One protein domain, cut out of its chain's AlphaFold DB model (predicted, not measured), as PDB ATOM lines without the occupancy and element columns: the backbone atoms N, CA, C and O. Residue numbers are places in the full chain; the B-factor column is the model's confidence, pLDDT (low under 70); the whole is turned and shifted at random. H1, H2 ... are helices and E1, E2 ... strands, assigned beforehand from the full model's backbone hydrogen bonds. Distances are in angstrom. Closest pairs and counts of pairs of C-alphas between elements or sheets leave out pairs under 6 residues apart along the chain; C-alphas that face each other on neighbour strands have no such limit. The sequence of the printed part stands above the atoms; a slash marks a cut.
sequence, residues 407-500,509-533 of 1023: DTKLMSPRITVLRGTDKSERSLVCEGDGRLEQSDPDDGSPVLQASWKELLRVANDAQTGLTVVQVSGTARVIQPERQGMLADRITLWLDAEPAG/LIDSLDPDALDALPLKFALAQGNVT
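What this domain is: This is residues 407 to 500 and 509 to 533 of the 1023 residues of an uncharacterized protein of Planctomycetes bacterium (UniProt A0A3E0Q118). Picture an antiparallel sheet folded sharply into a V, with E1, E6, E7 and E8 bending at the fold, E2 and E5 in one leaf and E3 and E4 in the other. By its pairs the fold closes a ring E1, E2, E5, E6, E4, E3, with E7 and E8 added beside E6, while the short helix H1 sits in the open mouth of the V. The printed part has 119 residues with, in order, E1 to E7, H1 and E8; the class is mostly strand. It is compact, with a radius of gyration of the C-alphas of 13.9 A and spans of 38 by 33 by 27 A.

How they stand to each other: Start at E1, residues 408 to 418, which bends by 112 degrees at residue 413. Its pairing is staggered: residues 414 to 418 pair with E2, residues 427 to 431, in a hairpin (N 416 to O 429, 2.8 A), and residues 408 to 411 pair with E3, residues 434 to 439 (N 409 to O 437, 2.8 A). E3 and E4, residues 446 to 452, form the next hairpin, with N 436 and O 450 2.8 A apart. E5, residues 455 to 460, is the antiparallel neighbour of E2, with N 428 and O 458 2.8 A apart. Next look at E6, residues 466 to 479, which bends by 117 degrees at residue 473; E5 (N 457 to O 470, 2.8 A) and E4 (N 478 to O 449, 2.8 A) lie on one side of it. On the other side is E7, residues 483 to 495, with N 467 and O 494 2.8 A apart; E5, E6 and E7 are a meander, each strand the antiparallel neighbour of the one before. H1, residues 515 to 518, is on the barrel and outside it, 4.7 A in height over the sheet and over none of the strands. It is too short for any O i to N i+4 pair; its 1 O i to N i+3 pair is within range. E8, residues 523 to 533, is the antiparallel neighbour of E7, with N 491 and O 527 2.8 A apart.

Where its parts are: Find C-alpha 408 at (8.595, 32.480, -11.598), where E1 begins, 19.5 A from its last C-alpha. E6, the longest strand with 14 residues, spans 22.8 A from C-alpha 466 at (29.533, 39.142, -15.136); E7 spans 21.9 A. E8 spans 19.7 A and ends at C-alpha 533, (26.174, 19.205, 0.636).

The domain as a whole: The C-alphas farthest apart are those of Thr 421 and Glu 481, at 41.0 A. Residues 501 to 508 are not printed, and C-alphas 500 and 509 are 16.3 A apart across this cut. Of the links printed whole, none is long. Confidence is under 70 at residues 419 to 425, 496 to 500 and 509 to 522; the mean pLDDT of the printed part is 80.5.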
ATOM      1  N   ASP A 407       6.074  32.252 -14.962       83.75
ATOM      2  CA  ASP A 407       6.071  31.030 -14.151       83.75
ATOM      3  C   ASP A 407       7.054  31.079 -12.966       83.75
ATOM      4  O   ASP A 407       7.242  30.086 -12.259       83.75
ATOM      5  N   THR A 408       7.662  32.246 -12.709       85.06
ATOM      6  CA  THR A 408       8.595  32.480 -11.598       85.06
ATOM      7  C   THR A 408       7.915  33.223 -10.452       85.06
ATOM      8  O   THR A 408       7.314  34.286 -10.622       85.06
ATOM      9  N   LYS A 409       8.055  32.687  -9.240       91.69
ATOM     10  CA  LYS A 409       7.545  33.264  -7.992       91.69
ATOM     11  C   LYS A 409       8.704  33.569  -7.055       91.69
ATOM     12  O   LYS A 409       9.473  32.681  -6.698       91.69
ATOM     13  N   LEU A 410       8.786  34.812  -6.602       93.62
ATOM     14  CA  LEU A 410       9.772  35.313  -5.654       93.62
ATOM     15  C   LEU A 410       9.064  35.825  -4.400       93.62
ATOM     16  O   LEU A 410       8.120  36.611  -4.473       93.62
ATOM     17  N   MET A 411       9.531  35.383  -3.236       96.31
ATOM     18  CA  MET A 411       8.995  35.804  -1.949       96.31
ATOM     19  C   MET A 411      10.101  36.175  -0.974       96.31
ATOM     20  O   MET A 411      11.041  35.406  -0.785       96.31
ATOM     21  N   SER A 412       9.970  37.338  -0.339       96.44
ATOM     22  CA  SER A 412      10.893  37.824   0.691       96.44
ATOM     23  C   SER A 412      10.255  38.978   1.482       96.44
ATOM     24  O   SER A 412       9.478  39.732   0.902       96.44
ATOM     25  N   PRO A 413      10.557  39.160   2.782       96.12
ATOM     26  CA  PRO A 413      10.027  40.271   3.581       96.12
ATOM     27  C   PRO A 413      10.379  41.662   3.039       96.12
ATOM     28  O   PRO A 413       9.617  42.615   3.209       96.12
ATOM     29  N   ARG A 414      11.543  41.791   2.394       96.94
ATOM     30  CA  ARG A 414      12.033  43.056   1.851       96.94
ATOM     31  C   ARG A 414      12.731  42.824   0.523       96.94
ATOM     32  O   ARG A 414      13.743  42.130   0.473       96.94
ATOM     33  N   ILE A 415      12.223  43.454  -0.531       95.19
ATOM     34  CA  ILE A 415      12.801  43.387  -1.876       95.19
ATOM     35  C   ILE A 415      13.202  44.798  -2.298       95.19
ATOM     36  O   ILE A 415      12.371  45.698  -2.350       95.19
ATOM     37  N   THR A 416      14.484  44.992  -2.594       92.44
ATOM     38  CA  THR A 416      15.034  46.244  -3.122       92.44
ATOM     39  C   THR A 416      15.478  46.033  -4.562       92.44
ATOM     40  O   THR A 416      16.273  45.136  -4.844       92.44
ATOM     41  N   VAL A 417      14.988  46.875  -5.465       88.88
ATOM     42  CA  VAL A 417      15.347  46.889  -6.884       88.88
ATOM     43  C   VAL A 417      16.021  48.218  -7.196       88.88
ATOM     44  O   VAL A 417      15.475  49.276  -6.894       88.88
ATOM     45  N   LEU A 418      17.197  48.168  -7.811       84.06
ATOM     46  CA  LEU A 418      17.915  49.330  -8.325       84.06
ATOM     47  C   LEU A 418      17.963  49.231  -9.851       84.06
ATOM     48  O   LEU A 418      18.503  48.256 -10.376       84.06
ATOM     49  N   ARG A 419      17.397  50.217 -10.557       68.56
ATOM     50  CA  ARG A 419      17.403  50.267 -12.030       68.56
ATOM     51  C   ARG A 419      18.622  51.005 -12.605       68.56
ATOM     52  O   ARG A 419      19.030  50.654 -13.709       68.56
ATOM     53  N   GLY A 420      19.220  51.935 -11.852       60.59
ATOM     54  CA  GLY A 420      20.376  52.734 -12.285       60.59
ATOM     55  C   GLY A 420      20.093  53.611 -13.514       60.59
ATOM     56  O   GLY A 420      19.086  53.436 -14.201       60.59
ATOM     57  N   THR A 421      20.972  54.571 -13.810       50.06
ATOM     58  CA  THR A 421      20.886  55.366 -15.058       50.06
ATOM     59  C   THR A 421      21.557  54.674 -16.249       50.06
ATOM     60  O   THR A 421      21.266  55.001 -17.396       50.06
ATOM     61  N   ASP A 422      22.430  53.699 -15.983       54.62
ATOM     62  CA  ASP A 422      23.095  52.847 -16.971       54.62
ATOM     63  C   ASP A 422      22.772  51.364 -16.698       54.62
ATOM     64  O   ASP A 422      22.531  50.958 -15.559       54.62
ATOM     65  N   LYS A 423      22.788  50.519 -17.737       50.19
ATOM     66  CA  LYS A 423      22.508  49.071 -17.633       50.19
ATOM     67  C   LYS A 423      23.468  48.340 -16.680       50.19
ATOM     68  O   LYS A 423      23.137  47.256 -16.198       50.19
ATOM     69  N   SER A 424      24.635  48.924 -16.413       54.03
ATOM     70  CA  SER A 424      25.671  48.407 -15.514       54.03
ATOM     71  C   SER A 424      25.323  48.519 -14.019       54.03
ATOM     72  O   SER A 424      25.872  47.767 -13.219       54.03
ATOM     73  N   GLU A 425      24.376  49.377 -13.629       62.16
ATOM     74  CA  GLU A 425      24.054  49.685 -12.223       62.16
ATOM     75  C   GLU A 425      22.781  48.997 -11.714       62.16
ATOM     76  O   GLU A 425      22.192  49.385 -10.701       62.16
ATOM     77  N   ARG A 426      22.326  47.958 -12.411       73.88
ATOM     78  CA  ARG A 426      21.138  47.222 -11.996       73.88
ATOM     79  C   ARG A 426      21.483  46.276 -10.838       73.88
ATOM     80  O   ARG A 426      22.470  45.540 -10.905       73.88
ATOM     81  N   SER A 427      20.636  46.220  -9.805       83.31
ATOM     82  CA  SER A 427      20.702  45.156  -8.789       83.31
ATOM     83  C   SER A 427      19.344  44.801  -8.182       83.31
ATOM     84  O   SER A 427      18.437  45.629  -8.118       83.31
ATOM     85  N   LEU A 428      19.219  43.559  -7.722       89.88
ATOM     86  CA  LEU A 428      18.097  43.029  -6.954       89.88
ATOM     87  C   LEU A 428      18.630  42.498  -5.623       89.88
ATOM     88  O   LEU A 428      19.581  41.715  -5.597       89.88
ATOM     89  N   VAL A 429      18.006  42.897  -4.521       93.38
ATOM     90  CA  VAL A 429      18.371  42.455  -3.173       93.38
ATOM     91  C   VAL A 429      17.112  42.028  -2.433       93.38
ATOM     92  O   VAL A 429      16.201  42.829  -2.259       93.38
ATOM     93  N   CYS A 430      17.064  40.776  -1.991       95.12
ATOM     94  CA  CYS A 430      15.985  40.233  -1.170       95.12
ATOM     95  C   CYS A 430      16.547  39.883   0.210       95.12
ATOM     96  O   CYS A 430      17.433  39.032   0.313       95.12
ATOM     97  N   GLU A 431      16.051  40.535   1.255       96.00
ATOM     98  CA  GLU A 431      16.565  40.422   2.623       96.00
ATOM     99  C   GLU A 431      15.597  39.619   3.509       96.00
ATOM    100  O   GLU A 431      14.380  39.809   3.461       96.00
ATOM    101  N   GLY A 432      16.141  38.734   4.345       94.69
ATOM    102  CA  GLY A 432      15.374  37.861   5.240       94.69
ATOM    103  C   GLY A 432      14.999  36.508   4.627       94.69
ATOM    104  O   GLY A 432      15.491  36.135   3.563       94.69
ATOM    105  N   ASP A 433      14.137  35.764   5.328       96.19
ATOM    106  CA  ASP A 433      13.686  34.418   4.942       96.19
ATOM    107  C   ASP A 433      12.913  34.464   3.624       96.19
ATOM    108  O   ASP A 433      11.802  34.992   3.565       96.19
ATOM    109  N   GLY A 434      13.519  33.955   2.558       95.50
ATOM    110  CA  GLY A 434      12.997  34.088   1.210       95.50
ATOM    111  C   GLY A 434      13.053  32.795   0.416       95.50
ATOM    112  O   GLY A 434      13.792  31.854   0.723       95.50
ATOM    113  N   ARG A 435      12.218  32.751  -0.620       95.69
ATOM    114  CA  ARG A 435      12.111  31.628  -1.548       95.69
ATOM    115  C   ARG A 435      11.897  32.120  -2.969       95.69
ATOM    116  O   ARG A 435      11.185  33.096  -3.195       95.69
ATOM    117  N   LEU A 436      12.487  31.400  -3.907       93.06
ATOM    118  CA  LEU A 436      12.264  31.521  -5.333       93.06
ATOM    119  C   LEU A 436      11.845  30.146  -5.844       93.06
ATOM    120  O   LEU A 436      12.488  29.142  -5.545       93.06
ATOM    121  N   GLU A 437      10.747  30.097  -6.575       91.38
ATOM    122  CA  GLU A 437      10.229  28.876  -7.172       91.38
ATOM    123  C   GLU A 437       9.866  29.153  -8.614       91.38
ATOM    124  O   GLU A 437       9.254  30.176  -8.924       91.38
ATOM    125  N   GLN A 438      10.216  28.205  -9.466       86.00
ATOM    126  CA  GLN A 438       9.835  28.236 -10.849       86.00
ATOM    127  C   GLN A 438       9.209  26.940 -11.298       86.00
ATOM    128  O   GLN A 438       9.719  25.855 -11.003       86.00
ATOM    129  N   SER A 439       8.145  27.106 -12.067       86.94
ATOM    130  CA  SER A 439       7.379  26.038 -12.671       86.94
ATOM    131  C   SER A 439       7.659  25.906 -14.168       86.94
ATOM    132  O   SER A 439       8.028  26.872 -14.831       86.94
ATOM    133  N   ASP A 440       7.468  24.696 -14.682       83.31
ATOM    134  CA  ASP A 440       7.415  24.394 -16.107       83.31
ATOM    135  C   ASP A 440       6.140  25.023 -16.714       83.31
ATOM    136  O   ASP A 440       5.063  24.859 -16.123       83.31
ATOM    137  N   PRO A 441       6.220  25.735 -17.853       79.38
ATOM    138  CA  PRO A 441       5.057  26.367 -18.478       79.38
ATOM    139  C   PRO A 441       3.973  25.381 -18.950       79.38
ATOM    140  O   PRO A 441       2.797  25.748 -19.012       79.38
ATOM    141  N   ASP A 442       4.343  24.144 -19.301       83.38
ATOM    142  CA  ASP A 442       3.433  23.164 -19.901       83.38
ATOM    143  C   ASP A 442       2.618  22.402 -18.843       83.38
ATOM    144  O   ASP A 442       1.418  22.166 -19.031       83.38
ATOM    145  N   ASP A 443       3.248  21.997 -17.732       86.06
ATOM    146  CA  ASP A 443       2.620  21.153 -16.700       86.06
ATOM    147  C   ASP A 443       2.597  21.748 -15.279       86.06
ATOM    148  O   ASP A 443       1.928  21.207 -14.390       86.06
ATOM    149  N   GLY A 444       3.267  22.883 -15.058       82.69
ATOM    150  CA  GLY A 444       3.327  23.580 -13.775       82.69
ATOM    151  C   GLY A 444       4.240  22.933 -12.724       82.69
ATOM    152  O   GLY A 444       4.276  23.403 -11.581       82.69
ATOM    153  N   SER A 445       4.961  21.860 -13.062       85.38
ATOM    154  CA  SER A 445       5.866  21.165 -12.144       85.38
ATOM    155  C   SER A 445       7.093  22.024 -11.801       85.38
ATOM    156  O   SER A 445       7.542  22.812 -12.627       85.38
ATOM    157  N   PRO A 446       7.646  21.945 -10.574       83.12
ATOM    158  CA  PRO A 446       8.788  22.770 -10.200       83.12
ATOM    159  C   PRO A 446      10.055  22.339 -10.957       83.12
ATOM    160  O   PRO A 446      10.480  21.191 -10.853       83.12
ATOM    161  N   VAL A 447      10.699  23.276 -11.654       85.75
ATOM    162  CA  VAL A 447      11.960  23.061 -12.396       85.75
ATOM    163  C   VAL A 447      13.162  23.566 -11.595       85.75
ATOM    164  O   VAL A 447      14.250  22.984 -11.640       85.75
ATOM    165  N   LEU A 448      12.960  24.624 -10.806       87.31
ATOM    166  CA  LEU A 448      13.975  25.218  -9.943       87.31
ATOM    167  C   LEU A 448      13.341  25.723  -8.647       87.31
ATOM    168  O   LEU A 448      12.330  26.421  -8.651       87.31
ATOM    169  N   GLN A 449      13.972  25.401  -7.523       91.75
ATOM    170  CA  GLN A 449      13.600  25.917  -6.211       91.75
ATOM    171  C   GLN A 449      14.845  26.416  -5.488       91.75
ATOM    172  O   GLN A 449      15.816  25.677  -5.329       91.75
ATOM    173  N   ALA A 450      14.809  27.654  -5.008       94.00
ATOM    174  CA  ALA A 450      15.850  28.234  -4.178       94.00
ATOM    175  C   ALA A 450      15.265  28.829  -2.891       94.00
ATOM    176  O   ALA A 450      14.186  29.414  -2.901       94.00
ATOM    177  N   SER A 451      15.969  28.701  -1.769       96.25
ATOM    178  CA  SER A 451      15.572  29.337  -0.507       96.25
ATOM    179  C   SER A 451      16.771  29.801   0.310       96.25
ATOM    180  O   SER A 451      17.842  29.194   0.237       96.25
ATOM    181  N   TRP A 452      16.572  30.829   1.130       96.56
ATOM    182  CA  TRP A 452      17.605  31.443   1.966       96.56
ATOM    183  C   TRP A 452      17.011  32.027   3.251       96.56
ATOM    184  O   TRP A 452      15.821  32.318   3.301       96.56
ATOM    185  N   LYS A 453      17.833  32.222   4.290       96.19
ATOM    186  CA  LYS A 453      17.431  32.884   5.548       96.19
ATOM    187  C   LYS A 453      17.926  34.317   5.688       96.19
ATOM    188  O   LYS A 453      17.330  35.066   6.453       96.19
ATOM    189  N   GLU A 454      19.004  34.690   4.999       95.94
ATOM    190  CA  GLU A 454      19.606  36.021   5.145       95.94
ATOM    191  C   GLU A 454      19.427  36.881   3.897       95.94
ATOM    192  O   GLU A 454      18.903  37.988   4.000       95.94
ATOM    193  N   LEU A 455      19.894  36.409   2.736       95.25
ATOM    194  CA  LEU A 455      20.045  37.264   1.560       95.25
ATOM    195  C   LEU A 455      19.993  36.479   0.245       95.25
ATOM    196  O   LEU A 455      20.700  35.481   0.089       95.25
ATOM    197  N   LEU A 456      19.267  37.022  -0.729       95.19
ATOM    198  CA  LEU A 456      19.507  36.824  -2.159       95.19
ATOM    199  C   LEU A 456      19.950  38.166  -2.754       95.19
ATOM    200  O   LEU A 456      19.276  39.178  -2.577       95.19
ATOM    201  N   ARG A 457      21.069  38.185  -3.473       93.00
ATOM    202  CA  ARG A 457      21.560  39.361  -4.196       93.00
ATOM    203  C   ARG A 457      21.882  38.986  -5.632       93.00
ATOM    204  O   ARG A 457      22.643  38.055  -5.859       93.00
ATOM    205  N   VAL A 458      21.361  39.759  -6.573       89.50
ATOM    206  CA  VAL A 458      21.713  39.699  -7.992       89.50
ATOM    207  C   VAL A 458      22.243  41.067  -8.386       89.50
ATOM    208  O   VAL A 458      21.569  42.075  -8.178       89.50
ATOM    209  N   ALA A 459      23.464  41.136  -8.896       85.56
ATOM    210  CA  ALA A 459      24.060  42.394  -9.331       85.56
ATOM    211  C   ALA A 459      25.054  42.155 -10.464       85.56
ATOM    212  O   ALA A 459      25.743  41.137 -10.476       85.56
ATOM    213  N   ASN A 460      25.170  43.123 -11.366       81.62
ATOM    214  CA  ASN A 460      26.227  43.118 -12.369       81.62
ATOM    215  C   ASN A 460      27.540  43.581 -11.729       81.62
ATOM    216  O   ASN A 460      27.580  44.575 -11.003       81.62
ATOM    217  N   ASP A 461      28.623  42.856 -11.984       78.50
ATOM    218  CA  ASP A 461      29.962  43.253 -11.571       78.50
ATOM    219  C   ASP A 461      30.612  44.096 -12.674       78.50
ATOM    220  O   ASP A 461      30.978  43.595 -13.737       78.50
ATOM    221  N   ALA A 462      30.785  45.391 -12.403       71.88
ATOM    222  CA  ALA A 462      31.358  46.348 -13.344       71.88
ATOM    223  C   ALA A 462      32.811  46.034 -13.750       71.88
ATOM    224  O   ALA A 462      33.259  46.496 -14.798       71.88
ATOM    225  N   GLN A 463      33.567  45.278 -12.943       73.94
ATOM    226  CA  GLN A 463      34.957  44.939 -13.270       73.94
ATOM    227  C   GLN A 463      35.058  43.751 -14.224       73.94
ATOM    228  O   GLN A 463      35.919  43.741 -15.103       73.94
ATOM    229  N   THR A 464      34.214  42.741 -14.023       76.94
ATOM    230  CA  THR A 464      34.267  41.486 -14.783       76.94
ATOM    231  C   THR A 464      33.260  41.439 -15.927       76.94
ATOM    232  O   THR A 464      33.434  40.645 -16.846       76.94
ATOM    233  N   GLY A 465      32.232  42.290 -15.894       77.88
ATOM    234  CA  GLY A 465      31.103  42.243 -16.822       77.88
ATOM    235  C   GLY A 465      30.177  41.045 -16.592       77.88
ATOM    236  O   GLY A 465      29.347  40.766 -17.450       77.88
ATOM    237  N   LEU A 466      30.327  40.324 -15.475       82.56
ATOM    238  CA  LEU A 466      29.533  39.142 -15.136       82.56
ATOM    239  C   LEU A 466      28.360  39.512 -14.226       82.56
ATOM    240  O   LEU A 466      28.471  40.389 -13.366       82.56
ATOM    241  N   THR A 467      27.258  38.783 -14.353       83.00
ATOM    242  CA  THR A 467      26.150  38.831 -13.398       83.00
ATOM    243  C   THR A 467      26.478  37.925 -12.216       83.00
ATOM    244  O   THR A 467      26.727  36.729 -12.382       83.00
ATOM    245  N   VAL A 468      26.478  38.483 -11.006       89.44
ATOM    246  CA  VAL A 468      26.763  37.761  -9.762       89.44
ATOM    247  C   VAL A 468      25.465  37.492  -9.015       89.44
ATOM    248  O   VAL A 468      24.788  38.426  -8.582       89.44
ATOM    249  N   VAL A 469      25.152  36.212  -8.818       91.31
ATOM    250  CA  VAL A 469      24.025  35.749  -7.998       91.31
ATOM    251  C   VAL A 469      24.575  35.179  -6.700       91.31
ATOM    252  O   VAL A 469      25.340  34.216  -6.711       91.31
ATOM    253  N   GLN A 470      24.186  35.749  -5.566       94.19
ATOM    254  CA  GLN A 470      24.602  35.311  -4.240       94.19
ATOM    255  C   GLN A 470      23.388  34.952  -3.388       94.19
ATOM    256  O   GLN A 470      22.480  35.760  -3.225       94.19
ATOM    257  N   VAL A 471      23.429  33.773  -2.773       95.25
ATOM    258  CA  VAL A 471      22.414  33.264  -1.841       95.25
ATOM    259  C   VAL A 471      23.101  32.943  -0.511       95.25
ATOM    260  O   VAL A 471      24.140  32.277  -0.521       95.25
ATOM    261  N   SER A 472      22.588  33.409   0.635       95.88
ATOM    262  CA  SER A 472      23.207  33.149   1.949       95.88
ATOM    263  C   SER A 472      22.241  32.982   3.124       95.88
ATOM    264  O   SER A 472      21.077  33.380   3.075       95.88
ATOM    265  N   GLY A 473      22.758  32.394   4.206       91.88
ATOM    266  CA  GLY A 473      21.999  32.056   5.406       91.88
ATOM    267  C   GLY A 473      21.256  30.744   5.200       91.88
ATOM    268  O   GLY A 473      20.039  30.745   5.093       91.88
ATOM    269  N   THR A 474      21.965  29.622   5.081       93.62
ATOM    270  CA  THR A 474      21.395  28.310   4.690       93.62
ATOM    271  C   THR A 474      20.782  28.326   3.283       93.62
ATOM    272  O   THR A 474      19.596  28.075   3.078       93.62
ATOM    273  N   ALA A 475      21.618  28.661   2.300       95.31
ATOM    274  CA  ALA A 475      21.268  28.627   0.891       95.31
ATOM    275  C   ALA A 475      20.942  27.194   0.447       95.31
ATOM    276  O   ALA A 475      21.745  26.273   0.611       95.31
ATOM    277  N   ARG A 476      19.767  27.026  -0.150       95.75
ATOM    278  CA  ARG A 476      19.298  25.773  -0.740       95.75
ATOM    279  C   ARG A 476      18.924  26.024  -2.185       95.75
ATOM    280  O   ARG A 476      18.168  26.953  -2.436       95.75
ATOM    281  N   VAL A 477      19.419  25.197  -3.099       92.50
ATOM    282  CA  VAL A 477      19.070  25.225  -4.525       92.50
ATOM    283  C   VAL A 477      18.782  23.798  -4.973       92.50
ATOM    284  O   VAL A 477      19.611  22.913  -4.786       92.50
ATOM    285  N   ILE A 478      17.602  23.556  -5.529       89.38
ATOM    286  CA  ILE A 478      17.144  22.244  -5.984       89.38
ATOM    287  C   ILE A 478      16.647  22.368  -7.417       89.38
ATOM    288  O   ILE A 478      15.798  23.203  -7.713       89.38
ATOM    289  N   GLN A 479      17.146  21.488  -8.275       84.69
ATOM    290  CA  GLN A 479      16.599  21.195  -9.593       84.69
ATOM    291  C   GLN A 479      16.034  19.773  -9.540       84.69
ATOM    292  O   GLN A 479      16.822  18.816  -9.516       84.69
ATOM    293  N   PRO A 480      14.704  19.609  -9.451       78.69
ATOM    294  CA  PRO A 480      14.084  18.296  -9.323       78.69
ATOM    295  C   PRO A 480      14.564  17.314 -10.398       78.69
ATOM    296  O   PRO A 480      14.840  17.687 -11.534       78.69
ATOM    297  N   GLU A 481      14.748  16.055  -9.995       73.31
ATOM    298  CA  GLU A 481      15.273  14.947 -10.816       73.31
ATOM    299  C   GLU A 481      16.710  15.090 -11.351       73.31
ATOM    300  O   GLU A 481      17.260  14.110 -11.859       73.31
ATOM    301  N   ARG A 482      17.342  16.260 -11.196       78.75
ATOM    302  CA  ARG A 482      18.720  16.528 -11.622       78.75
ATOM    303  C   ARG A 482      19.688  16.565 -10.449       78.75
ATOM    304  O   ARG A 482      20.555  15.704 -10.366       78.75
ATOM    305  N   GLN A 483      19.582  17.569  -9.581       83.75
ATOM    306  CA  GLN A 483      20.578  17.823  -8.536       83.75
ATOM    307  C   GLN A 483      20.052  18.756  -7.439       83.75
ATOM    308  O   GLN A 483      19.178  19.591  -7.673       83.75
ATOM    309  N   GLY A 484      20.631  18.656  -6.247       89.12
ATOM    310  CA  GLY A 484      20.376  19.554  -5.125       89.12
ATOM    311  C   GLY A 484      21.671  20.005  -4.461       89.12
ATOM    312  O   GLY A 484      22.637  19.249  -4.390       89.12
ATOM    313  N   MET A 485      21.694  21.240  -3.967       93.38
ATOM    314  CA  MET A 485      22.816  21.818  -3.236       93.38
ATOM    315  C   MET A 485      22.334  22.577  -1.999       93.38
ATOM    316  O   MET A 485      21.352  23.322  -2.037       93.38
ATOM    317  N   LEU A 486      23.063  22.398  -0.905       96.38
ATOM    318  CA  LEU A 486      22.921  23.097   0.365       96.38
ATOM    319  C   LEU A 486      24.277  23.693   0.742       96.38
ATOM    320  O   LEU A 486      25.289  23.018   0.582       96.38
ATOM    321  N   ALA A 487      24.305  24.935   1.224       97.38
ATOM    322  CA  ALA A 487      25.497  25.570   1.789       97.38
ATOM    323  C   ALA A 487      25.122  26.775   2.670       97.38
ATOM    324  O   ALA A 487      24.012  27.299   2.589       97.38
ATOM    325  N   ASP A 488      26.058  27.297   3.463       96.94
ATOM    326  CA  ASP A 488      25.855  28.562   4.184       96.94
ATOM    327  C   ASP A 488      25.794  29.747   3.200       96.94
ATOM    328  O   ASP A 488      25.031  30.697   3.405       96.94
ATOM    329  N   ARG A 489      26.577  29.679   2.112       97.38
ATOM    330  CA  ARG A 489      26.586  30.646   1.006       97.38
ATOM    331  C   ARG A 489      26.864  29.973  -0.337       97.38
ATOM    332  O   ARG A 489      27.814  29.202  -0.449       97.38
ATOM    333  N   ILE A 490      26.099  30.345  -1.362       96.19
ATOM    334  CA  ILE A 490      26.324  29.984  -2.769       96.19
ATOM    335  C   ILE A 490      26.512  31.278  -3.565       96.19
ATOM    336  O   ILE A 490      25.774  32.243  -3.377       96.19
ATOM    337  N   THR A 491      27.522  31.331  -4.428       94.94
ATOM    338  CA  THR A 491      27.775  32.449  -5.343       94.94
ATOM    339  C   THR A 491      28.009  31.912  -6.745       94.94
ATOM    340  O   THR A 491      28.815  31.002  -6.933       94.94
ATOM    341  N   LEU A 492      27.289  32.462  -7.714       91.81
ATOM    342  CA  LEU A 492      27.345  32.105  -9.125       91.81
ATOM    343  C   LEU A 492      27.773  33.335  -9.924       91.81
ATOM    344  O   LEU A 492      27.318  34.442  -9.636       91.81
ATOM    345  N   TRP A 493      28.618  33.124 -10.926       90.06
ATOM    346  CA  TRP A 493      29.021  34.140 -11.894       90.06
ATOM    347  C   TRP A 493      28.590  33.686 -13.286       90.06
ATOM    348  O   TRP A 493      29.060  32.658 -13.785       90.06
ATOM    349  N   LEU A 494      27.688  34.455 -13.882       85.19
ATOM    350  CA  LEU A 494      27.044  34.202 -15.168       85.19
ATOM    351  C   LEU A 494      27.516  35.263 -16.172       85.19
ATOM    352  O   LEU A 494      27.779  36.400 -15.773       85.19
ATOM    353  N   ASP A 495      27.603  34.930 -17.460       73.62
ATOM    354  CA  ASP A 495      27.771  35.966 -18.491       73.62
ATOM    355  C   ASP A 495      26.554  36.919 -18.482       73.62
ATOM    356  O   ASP A 495      25.443  36.526 -18.132       73.62
ATOM    357  N   ALA A 496      26.752  38.196 -18.813       56.88
ATOM    358  CA  ALA A 496      25.682  39.198 -18.749       56.88
ATOM    359  C   ALA A 496      24.739  39.195 -19.971       56.88
ATOM    360  O   ALA A 496      23.697  39.852 -19.932       56.88
ATOM    361  N   GLU A 497      25.068  38.470 -21.048       51.44
ATOM    362  CA  GLU A 497      24.260  38.421 -22.272       51.44
ATOM    363  C   GLU A 497      23.975  36.979 -22.720       51.44
ATOM    364  O   GLU A 497      24.916  36.240 -23.024       51.44
ATOM    365  N   PRO A 498      22.699  36.564 -22.840       40.38
ATOM    366  CA  PRO A 498      22.373  35.351 -23.571       40.38
ATOM    367  C   PRO A 498      22.643  35.616 -25.051       40.38
ATOM    368  O   PRO A 498      22.164  36.604 -25.619       40.38
ATOM    369  N   ALA A 499      23.413  34.739 -25.691       32.50
ATOM    370  CA  ALA A 499      23.740  34.845 -27.106       32.50
ATOM    371  C   ALA A 499      22.458  34.761 -27.966       32.50
ATOM    372  O   ALA A 499      22.031  33.680 -28.357       32.50
ATOM    373  N   GLY A 500      21.827  35.904 -28.271       35.22
ATOM    374  CA  GLY A 500      20.744  35.985 -29.262       35.22
ATOM    375  C   GLY A 500      19.540  36.887 -28.965       35.22
ATOM    376  O   GLY A 500      18.742  37.091 -29.884       35.22
ATOM    377  N   LEU A 509      17.497  41.999 -15.363       47.31
ATOM    378  CA  LEU A 509      17.938  41.303 -14.140       47.31
ATOM    379  C   LEU A 509      16.949  40.257 -13.637       47.31
ATOM    380  O   LEU A 509      17.367  39.220 -13.132       47.31
ATOM    381  N   ILE A 510      15.649  40.519 -13.764       47.59
ATOM    382  CA  ILE A 510      14.645  39.505 -13.440       47.59
ATOM    383  C   ILE A 510      14.608  38.470 -14.575       47.59
ATOM    384  O   ILE A 510      14.404  37.298 -14.296       47.59
ATOM    385  N   ASP A 511      14.918  38.865 -15.822       47.56
ATOM    386  CA  ASP A 511      15.131  37.903 -16.921       47.56
ATOM    387  C   ASP A 511      16.296  36.953 -16.633       47.56
ATOM    388  O   ASP A 511      16.223  35.788 -16.985       47.56
ATOM    389  N   SER A 512      17.358  37.403 -15.955       44.78
ATOM    390  CA  SER A 512      18.487  36.532 -15.585       44.78
ATOM    391  C   SER A 512      18.164  35.484 -14.506       44.78
ATOM    392  O   SER A 512      19.012  34.649 -14.202       44.78
ATOM    393  N   LEU A 513      16.957  35.526 -13.924       47.12
ATOM    394  CA  LEU A 513      16.437  34.519 -12.992       47.12
ATOM    395  C   LEU A 513      15.513  33.492 -13.673       47.12
ATOM    396  O   LEU A 513      15.064  32.570 -12.998       47.12
ATOM    397  N   ASP A 514      15.267  33.626 -14.980       46.47
ATOM    398  CA  ASP A 514      14.528  32.665 -15.801       46.47
ATOM    399  C   ASP A 514      15.484  31.554 -16.341       46.47
ATOM    400  O   ASP A 514      16.475  31.918 -16.955       46.47
ATOM    401  N   PRO A 515      15.270  30.233 -16.153       36.75
ATOM    402  CA  PRO A 515      15.960  29.056 -16.672       36.75
ATOM    403  C   PRO A 515      16.013  29.019 -18.178       36.75
ATOM    404  O   PRO A 515      17.018  28.537 -18.665       36.75
ATOM    405  N   ASP A 516      15.066  29.578 -18.931       38.91
ATOM    406  CA  ASP A 516      15.271  29.693 -20.382       38.91
ATOM    407  C   ASP A 516      16.379  30.712 -20.701       38.91
ATOM    408  O   ASP A 516      17.101  30.583 -21.692       38.91
ATOM    409  N   ALA A 517      16.570  31.711 -19.832       41.25
ATOM    410  CA  ALA A 517      17.704  32.626 -19.884       41.25
ATOM    411  C   ALA A 517      18.947  32.079 -19.151       41.25
ATOM    412  O   ALA A 517      20.055  32.367 -19.576       41.25
ATOM    413  N   LEU A 518      18.802  31.264 -18.105       42.69
ATOM    414  CA  LEU A 518      19.867  30.646 -17.298       42.69
ATOM    415  C   LEU A 518      20.465  29.399 -17.979       42.69
ATOM    416  O   LEU A 518      21.648  29.134 -17.795       42.69
ATOM    417  N   ASP A 519      19.705  28.688 -18.819       40.56
ATOM    418  CA  ASP A 519      20.201  27.695 -19.786       40.56
ATOM    419  C   ASP A 519      20.888  28.398 -20.975       40.56
ATOM    420  O   ASP A 519      21.781  27.823 -21.601       40.56
ATOM    421  N   ALA A 520      20.513  29.651 -21.274       39.88
ATOM    422  CA  ALA A 520      21.133  30.481 -22.314       39.88
ATOM    423  C   ALA A 520      22.328  31.326 -21.822       39.88
ATOM    424  O   ALA A 520      23.062  31.877 -22.649       39.88
ATOM    425  N   LEU A 521      22.534  31.434 -20.506       51.31
ATOM    426  CA  LEU A 521      23.656  32.129 -19.882       51.31
ATOM    427  C   LEU A 521      24.697  31.101 -19.423       51.31
ATOM    428  O   LEU A 521      24.464  30.389 -18.446       51.31
ATOM    429  N   PRO A 522      25.869  31.010 -20.074       66.62
ATOM    430  CA  PRO A 522      26.889  30.052 -19.676       66.62
ATOM    431  C   PRO A 522      27.439  30.431 -18.295       66.62
ATOM    432  O   PRO A 522      28.181  31.404 -18.136       66.62
ATOM    433  N   LEU A 523      27.070  29.651 -17.277       77.25
ATOM    434  CA  LEU A 523      27.687  29.693 -15.954       77.25
ATOM    435  C   LEU A 523      29.203  29.578 -16.128       77.25
ATOM    436  O   LEU A 523      29.660  28.621 -16.733       77.25
ATOM    437  N   LYS A 524      29.984  30.541 -15.622       84.62
ATOM    438  CA  LYS A 524      31.458  30.520 -15.714       84.62
ATOM    439  C   LYS A 524      32.093  29.974 -14.454       84.62
ATOM    440  O   LYS A 524      33.040  29.190 -14.504       84.62
ATOM    441  N   PHE A 525      31.567  30.397 -13.309       87.81
ATOM    442  CA  PHE A 525      32.092  30.028 -12.005       87.81
ATOM    443  C   PHE A 525      30.959  29.829 -11.004       87.81
ATOM    444  O   PHE A 525      29.978  30.570 -10.999       87.81
ATOM    445  N   ALA A 526      31.136  28.863 -10.111       92.31
ATOM    446  CA  ALA A 526      30.295  28.669  -8.943       92.31
ATOM    447  C   ALA A 526      31.167  28.435  -7.706       92.31
ATOM    448  O   ALA A 526      32.200  27.763  -7.764       92.31
ATOM    449  N   LEU A 527      30.754  28.994  -6.575       96.00
ATOM    450  CA  LEU A 527      31.414  28.844  -5.286       96.00
ATOM    451  C   LEU A 527      30.360  28.594  -4.210       96.00
ATOM    452  O   LEU A 527      29.530  29.459  -3.945       96.00
ATOM    453  N   ALA A 528      30.432  27.443  -3.554       97.00
ATOM    454  CA  ALA A 528      29.652  27.138  -2.361       97.00
ATOM    455  C   ALA A 528      30.579  27.062  -1.141       97.00
ATOM    456  O   ALA A 528      31.688  26.520  -1.220       97.00
ATOM    457  N   GLN A 529      30.154  27.635  -0.016       97.12
ATOM    458  CA  GLN A 529      30.958  27.750   1.202       97.12
ATOM    459  C   GLN A 529      30.121  27.484   2.448       97.12
ATOM    460  O   GLN A 529      29.016  28.010   2.568       97.12
ATOM    461  N   GLY A 530      30.712  26.744   3.389       94.19
ATOM    462  CA  GLY A 530      30.113  26.393   4.674       94.19
ATOM    463  C   GLY A 530      29.067  25.289   4.536       94.19
ATOM    464  O   GLY A 530      28.149  25.423   3.737       94.19
ATOM    465  N   ASN A 531      29.237  24.187   5.278       93.94
ATOM    466  CA  ASN A 531      28.322  23.032   5.305       93.94
ATOM    467  C   ASN A 531      27.779  22.637   3.918       93.94
ATOM    468  O   ASN A 531      26.570  22.526   3.725       93.94
ATOM    469  N   VAL A 532      28.674  22.500   2.934       96.56
ATOM    470  CA  VAL A 532      28.285  22.243   1.548       96.56
ATOM    471  C   VAL A 532      27.907  20.776   1.403       96.56
ATOM    472  O   VAL A 532      28.756  19.897   1.560       96.56
ATOM    473  N   THR A 533      26.658  20.526   1.034       95.69
ATOM    474  CA  THR A 533      26.174  19.205   0.636       95.69
ATOM    475  C   THR A 533      25.607  19.303  -0.769       95.69
ATOM    476  O   THR A 533      24.795  20.184  -1.047       95.69
TER     477      THR A 533